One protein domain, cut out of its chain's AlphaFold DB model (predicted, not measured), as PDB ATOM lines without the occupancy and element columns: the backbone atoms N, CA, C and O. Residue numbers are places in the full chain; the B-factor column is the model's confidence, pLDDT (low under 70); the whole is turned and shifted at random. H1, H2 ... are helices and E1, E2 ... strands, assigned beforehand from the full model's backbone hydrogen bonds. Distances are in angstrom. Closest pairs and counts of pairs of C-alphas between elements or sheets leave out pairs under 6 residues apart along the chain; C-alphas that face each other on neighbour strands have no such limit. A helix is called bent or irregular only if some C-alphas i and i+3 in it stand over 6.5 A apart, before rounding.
ATOM      1  N   PRO A  45      21.241 -30.399  76.242       79.94
ATOM      2  CA  PRO A  45      20.302 -29.961  77.264       79.94
ATOM      3  C   PRO A  45      18.879 -30.025  76.716       79.94
ATOM      4  O   PRO A  45      18.602 -29.482  75.636       79.94
ATOM      5  N   PRO A  46      17.942 -30.655  77.436       76.94
ATOM      6  CA  PRO A  46      16.559 -30.667  77.002       76.94
ATOM      7  C   PRO A  46      15.961 -29.261  77.047       76.94
ATOM      8  O   PRO A  46      16.400 -28.377  77.785       76.94
ATOM      9  N   ALA A  47      14.884 -29.070  76.283       81.31
ATOM     10  CA  ALA A  47      14.217 -27.777  76.129       81.31
ATOM     11  C   ALA A  47      13.835 -27.106  77.466       81.31
ATOM     12  O   ALA A  47      13.821 -25.877  77.553       81.31
ATOM     13  N   ALA A  48      13.565 -27.903  78.509       79.06
ATOM     14  CA  ALA A  48      13.241 -27.425  79.851       79.06
ATOM     15  C   ALA A  48      14.354 -26.559  80.464       79.06
ATOM     16  O   ALA A  48      14.060 -25.545  81.097       79.06
ATOM     17  N   VAL A  49      15.617 -26.921  80.229       82.94
ATOM     18  CA  VAL A  49      16.797 -26.234  80.778       82.94
ATOM     19  C   VAL A  49      17.570 -25.465  79.709       82.94
ATOM     20  O   VAL A  49      18.376 -24.602  80.033       82.94
ATOM     21  N   ALA A  50      17.257 -25.658  78.425       82.12
ATOM     22  CA  ALA A  50      17.894 -24.942  77.319       82.12
ATOM     23  C   ALA A  50      17.837 -23.408  77.462       82.12
ATOM     24  O   ALA A  50      18.737 -22.718  76.995       82.12
ATOM     25  N   ARG A  51      16.806 -22.856  78.125       85.06
ATOM     26  CA  ARG A  51      16.737 -21.417  78.447       85.06
ATOM     27  C   ARG A  51      17.725 -20.993  79.534       85.06
ATOM     28  O   ARG A  51      18.269 -19.905  79.421       85.06
ATOM     29  N   HIS A  52      17.952 -21.829  80.547       83.38
ATOM     30  CA  HIS A  52      18.936 -21.572  81.606       83.38
ATOM     31  C   HIS A  52      20.362 -21.527  81.041       83.38
ATOM     32  O   HIS A  52      21.172 -20.681  81.427       83.38
ATOM     33  N   TRP A  53      20.626 -22.425  80.092       86.50
ATOM     34  CA  TRP A  53      21.913 -22.573  79.427       86.50
ATOM     35  C   TRP A  53      22.101 -21.644  78.224       86.50
ATOM     36  O   TRP A  53      23.206 -21.540  77.704       86.50
ATOM     37  N   ARG A  54      21.057 -20.925  77.795       82.94
ATOM     38  CA  ARG A  54      21.161 -19.892  76.759       82.94
ATOM     39  C   ARG A  54      22.157 -18.830  77.242       82.94
ATOM     40  O   ARG A  54      21.965 -18.289  78.326       82.94
ATOM     41  N   HIS A  55      23.193 -18.541  76.455       85.81
ATOM     42  CA  HIS A  55      24.357 -17.687  76.770       85.81
ATOM     43  C   HIS A  55      25.478 -18.330  77.600       85.81
ATOM     44  O   HIS A  55      26.501 -17.687  77.828       85.81
ATOM     45  N   ARG A  56      25.313 -19.577  78.044       87.75
ATOM     46  CA  ARG A  56      26.334 -20.371  78.751       87.75
ATOM     47  C   ARG A  56      26.486 -21.744  78.113       87.75
ATOM     48  O   ARG A  56      26.902 -22.694  78.769       87.75
ATOM     49  N   GLU A  57      26.106 -21.864  76.840       87.12
ATOM     50  CA  GLU A  57      26.000 -23.162  76.191       87.12
ATOM     51  C   GLU A  57      27.334 -23.916  76.243       87.12
ATOM     52  O   GLU A  57      27.347 -25.095  76.580       87.12
ATOM     53  N   ASN A  58      28.459 -23.219  76.060       87.00
ATOM     54  CA  ASN A  58      29.808 -23.786  76.100       87.00
ATOM     55  C   ASN A  58      30.212 -24.419  77.447       87.00
ATOM     56  O   ASN A  58      31.219 -25.121  77.496       87.00
ATOM     57  N   LEU A  59      29.465 -24.165  78.526       89.38
ATOM     58  CA  LEU A  59      29.744 -24.671  79.873       89.38
ATOM     59  C   LEU A  59      28.909 -25.904  80.241       89.38
ATOM     60  O   LEU A  59      29.195 -26.547  81.248       89.38
ATOM     61  N   TYR A  60      27.908 -26.264  79.432       89.75
ATOM     62  CA  TYR A  60      26.926 -27.290  79.789       89.75
ATOM     63  C   TYR A  60      27.560 -28.645  80.133       89.75
ATOM     64  O   TYR A  60      27.247 -29.230  81.167       89.75
ATOM     65  N   TYR A  61      28.482 -29.151  79.310       90.50
ATOM     66  CA  TYR A  61      29.089 -30.460  79.575       90.50
ATOM     67  C   TYR A  61      30.008 -30.479  80.804       90.50
ATOM     68  O   TYR A  61      30.003 -31.465  81.540       90.50
ATOM     69  N   ALA A  62      30.736 -29.390  81.071       91.00
ATOM     70  CA  ALA A  62      31.565 -29.266  82.273       91.00
ATOM     71  C   ALA A  62      30.710 -29.218  83.551       91.00
ATOM     72  O   ALA A  62      31.020 -29.874  84.549       91.00
ATOM     73  N   HIS A  63      29.585 -28.505  83.491       92.56
ATOM     74  CA  HIS A  63      28.587 -28.482  84.551       92.56
ATOM     75  C   HIS A  63      28.008 -29.871  84.822       92.56
ATOM     76  O   HIS A  63      28.033 -30.357  85.950       92.56
ATOM     77  N   VAL A  64      27.528 -30.554  83.775       91.75
ATOM     78  CA  VAL A  64      26.929 -31.887  83.910       91.75
ATOM     79  C   VAL A  64      27.926 -32.871  84.523       91.75
ATOM     80  O   VAL A  64      27.540 -33.656  85.388       91.75
ATOM     81  N   HIS A  65      29.200 -32.802  84.131       92.25
ATOM     82  CA  HIS A  65      30.254 -33.605  84.745       92.25
ATOM     83  C   HIS A  65      30.438 -33.302  86.238       92.25
ATOM     84  O   HIS A  65      30.603 -34.212  87.042       92.25
ATOM     85  N   THR A  66      30.354 -32.039  86.646       93.69
ATOM     86  CA  THR A  66      30.437 -31.673  88.066       93.69
ATOM     87  C   THR A  66      29.218 -32.184  88.839       93.69
ATOM     88  O   THR A  66      29.337 -32.751  89.929       93.69
ATOM     89  N   CYS A  67      28.025 -32.041  88.266       92.06
ATOM     90  CA  CYS A  67      26.771 -32.379  88.927       92.06
ATOM     91  C   CYS A  67      26.471 -33.880  88.956       92.06
ATOM     92  O   CYS A  67      25.774 -34.327  89.864       92.06
ATOM     93  N   MET A  68      27.041 -34.688  88.055       91.31
ATOM     94  CA  MET A  68      26.867 -36.148  88.089       91.31
ATOM     95  C   MET A  68      27.437 -36.796  89.361       91.31
ATOM     96  O   MET A  68      27.052 -37.913  89.696       91.31
ATOM     97  N   ALA A  69      28.333 -36.106  90.077       90.88
ATOM     98  CA  ALA A  69      28.842 -36.547  91.374       90.88
ATOM     99  C   ALA A  69      27.818 -36.381  92.517       90.88
ATOM    100  O   ALA A  69      28.032 -36.902  93.613       90.88
ATOM    101  N   ARG A  70      26.714 -35.651  92.298       92.62
ATOM    102  CA  ARG A  70      25.637 -35.464  93.281       92.62
ATOM    103  C   ARG A  70      24.711 -36.680  93.315       92.62
ATOM    104  O   ARG A  70      24.492 -37.354  92.310       92.62
ATOM    105  N   GLU A  71      24.110 -36.928  94.477       91.00
ATOM    106  CA  GLU A  71      23.159 -38.025  94.631       91.00
ATOM    107  C   GLU A  71      21.954 -37.854  93.689       91.00
ATOM    108  O   GLU A  71      21.280 -36.821  93.676       91.00
ATOM    109  N   ARG A  72      21.665 -38.911  92.911       93.50
ATOM    110  CA  ARG A  72      20.503 -39.002  92.009       93.50
ATOM    111  C   ARG A  72      20.377 -37.798  91.065       93.50
ATOM    112  O   ARG A  72      19.269 -37.327  90.823       93.50
ATOM    113  N   TYR A  73      21.495 -37.301  90.542       92.69
ATOM    114  CA  TYR A  73      21.474 -36.234  89.549       92.69
ATOM    115  C   TYR A  73      20.713 -36.648  88.277       92.69
ATOM    116  O   TYR A  73      20.954 -37.708  87.698       92.69
ATOM    117  N   ASP A  74      19.793 -35.790  87.844       90.75
ATOM    118  CA  ASP A  74      19.011 -35.899  86.618       90.75
ATOM    119  C   ASP A  74      19.430 -34.783  85.654       90.75
ATOM    120  O   ASP A  74      18.979 -33.636  85.750       90.75
ATOM    121  N   TRP A  75      20.268 -35.143  84.680       85.44
ATOM    122  CA  TRP A  75      20.750 -34.232  83.642       85.44
ATOM    123  C   TRP A  75      19.631 -33.717  82.723       85.44
ATOM    124  O   TRP A  75      19.807 -32.695  82.064       85.44
ATOM    125  N   HIS A  76      18.456 -34.361  82.689       83.56
ATOM    126  CA  HIS A  76      17.325 -33.837  81.927       83.56
ATOM    127  C   HIS A  76      16.632 -32.662  82.618       83.56
ATOM    128  O   HIS A  76      15.949 -31.857  81.980       83.56
ATOM    129  N   ARG A  77      16.727 -32.592  83.942       87.25
ATOM    130  CA  ARG A  77      16.089 -31.537  84.736       87.25
ATOM    131  C   ARG A  77      17.087 -30.543  85.285       87.25
ATOM    132  O   ARG A  77      16.644 -29.496  85.753       87.25
ATOM    133  N   ASP A  78      18.370 -30.875  85.189       88.94
ATOM    134  CA  ASP A  78      19.458 -30.135  85.801       88.94
ATOM    135  C   ASP A  78      19.232 -30.010  87.319       88.94
ATOM    136  O   ASP A  78      19.168 -28.927  87.903       88.94
ATOM    137  N   ARG A  79      18.930 -31.156  87.952       92.50
ATOM    138  CA  ARG A  79      18.612 -31.244  89.384       92.50
ATOM    139  C   ARG A  79      19.203 -32.485  90.014       92.50
ATOM    140  O   ARG A  79      19.264 -33.529  89.380       92.50
ATOM    141  N   TYR A  80      19.539 -32.396  91.289       94.31
ATOM    142  CA  TYR A  80      19.912 -33.534  92.123       94.31
ATOM    143  C   TYR A  80      18.954 -33.668  93.306       94.31
ATOM    144  O   TYR A  80      18.190 -32.747  93.613       94.31
ATOM    145  N   TRP A  81      18.947 -34.842  93.931       95.31
ATOM    146  CA  TRP A  81      18.142 -35.089  95.119       95.31
ATOM    147  C   TRP A  81      18.957 -34.733  96.356       95.31
ATOM    148  O   TRP A  81      20.042 -35.269  96.557       95.31
ATOM    149  N   ASP A  82      18.425 -33.844  97.185       94.88
ATOM    150  CA  ASP A  82      19.060 -33.410  98.424       94.88
ATOM    151  C   ASP A  82      18.008 -33.238  99.514       94.88
ATOM    152  O   ASP A  82      16.937 -32.693  99.260       94.88
ATOM    153  N   HIS A  83      18.274 -33.746 100.719       94.94
ATOM    154  CA  HIS A  83      17.388 -33.610 101.886       94.94
ATOM    155  C   HIS A  83      15.883 -33.807 101.583       94.94
ATOM    156  O   HIS A  83      15.028 -33.039 102.028       94.94
ATOM    157  N   GLY A  84      15.539 -34.827 100.790       95.69
ATOM    158  CA  GLY A  84      14.146 -35.168 100.483       95.69
ATOM    159  C   GLY A  84      13.461 -34.293  99.424       95.69
ATOM    160  O   GLY A  84      12.241 -34.377  99.283       95.69
ATOM    161  N   HIS A  85      14.199 -33.467  98.682       95.75
ATOM    162  CA  HIS A  85      13.653 -32.648  97.602       95.75
ATOM    163  C   HIS A  85      14.617 -32.516  96.411       95.75
ATOM    164  O   HIS A  85      15.798 -32.838  96.488       95.75
ATOM    165  N   TRP A  86      14.086 -32.063  95.269       93.88
ATOM    166  CA  TRP A  86      14.874 -31.808  94.060       93.88
ATOM    167  C   TRP A  86      15.449 -30.391  94.077       93.88
ATOM    168  O   TRP A  86      14.682 -29.424  94.066       93.88
ATOM    169  N   VAL A  87      16.772 -30.275  94.015       92.88
ATOM    170  CA  VAL A  87      17.517 -29.008  93.993       92.88
ATOM    171  C   VAL A  87      18.138 -28.809  92.617       92.88
ATOM    172  O   VAL A  87      18.680 -29.750  92.047       92.88
ATOM    173  N   VAL A  88      18.031 -27.600  92.059       89.12
ATOM    174  CA  VAL A  88      18.695 -27.243  90.792       89.12
ATOM    175  C   VAL A  88      20.203 -27.273  90.990       89.12
ATOM    176  O   VAL A  88      20.688 -26.734  91.983       89.12
ATOM    177  N   CYS A  89      20.939 -27.894  90.068       87.00
ATOM    178  CA  CYS A  89      22.386 -27.803  90.126       87.00
ATOM    179  C   CYS A  89      22.819 -26.403  89.670       87.00
ATOM    180  O   CYS A  89      22.457 -25.939  88.594       87.00
TER     181      CYS A  89
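This is residues 45 to 89 of the 91 residues of an uncharacterized protein of Phenylobacterium sp (UniProt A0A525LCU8). A small two-stranded hairpin, E1 and E2, forms one end of an elongated domain, and the short irregular helix H1 with the tight link after it forms the other end. The longer helix H2 runs along one side between these two ends, and a long stretch without a named element, residues 68 to 78, folds back from the end of H2 to the hairpin. The printed part has 45 residues, with two named helices and two named strands in the order H1, H2, E1, E2 along the chain; the sheet has the order E1, E2 and is antiparallel, and the class is mixed, helices and strands. The whole is compact, with a radius of gyration of the C-alphas of 10.4 A, and its C-alphas span 31 by 18 by 12 A.

E1 is residues 79 to 82, 9.3 A from first to last C-alpha, beginning at C-alpha 79 at (18.612, -31.244, 89.384). E2 is residues 85 to 88, 10.1 A long, ending at C-alpha 88 at (18.695, -27.243, 90.792). H2, residues 57 to 67, is 15.7 A long; it is irregular, with C-alphas 58 and 61 7.6 A apart. H1, residues 47 to 53, is 9.9 A long and begins at C-alpha 47 at (14.217, -27.777, 76.129); it is irregular too, with C-alphas 48 and 51 7.1 A apart.

E1 and E2 form a hairpin of antiparallel neighbour strands, with 140 degrees between their directions. The C-alphas of Arg 79 and Val 88 face each other at 4.2 A. N 80 and O 87 are within hydrogen-bond range at 2.9 A, and so are N 85 and O 82 at 2.9 A. The closest C-alphas of H2 and E1 are those of Cys 67 and Tyr 80, 7.7 A apart. H2 and E2 are apart. H1 and H2 are close but not clearly touching, the closest C-alphas being those of Trp 53 and Tyr 60 at 6.9 A. Their lines, both rough ones, are about perpendicular, at 78 degrees. H1 is apart from E1 and from E2. In H2, 5 of 7 O i to N i+4 pairs are within hydrogen-bond range; in H1, 1 of 3 are, beside 1 of 4 O i to N i+3 pairs.

The two C-alphas farthest apart are those of His 55 and Gly 84, at 31.2 A, while the first and last printed C-alphas, of Pro 45 and Cys 89, are 13.2 A apart. The printed part runs from residue 45 to 89 and has no cut. The link from H2 to E1, 11 residues, is long; the links from H1 to H2 and from E1 to E2 are tight. The mean pLDDT of the printed part is 89.0, and no printed residue is under 70.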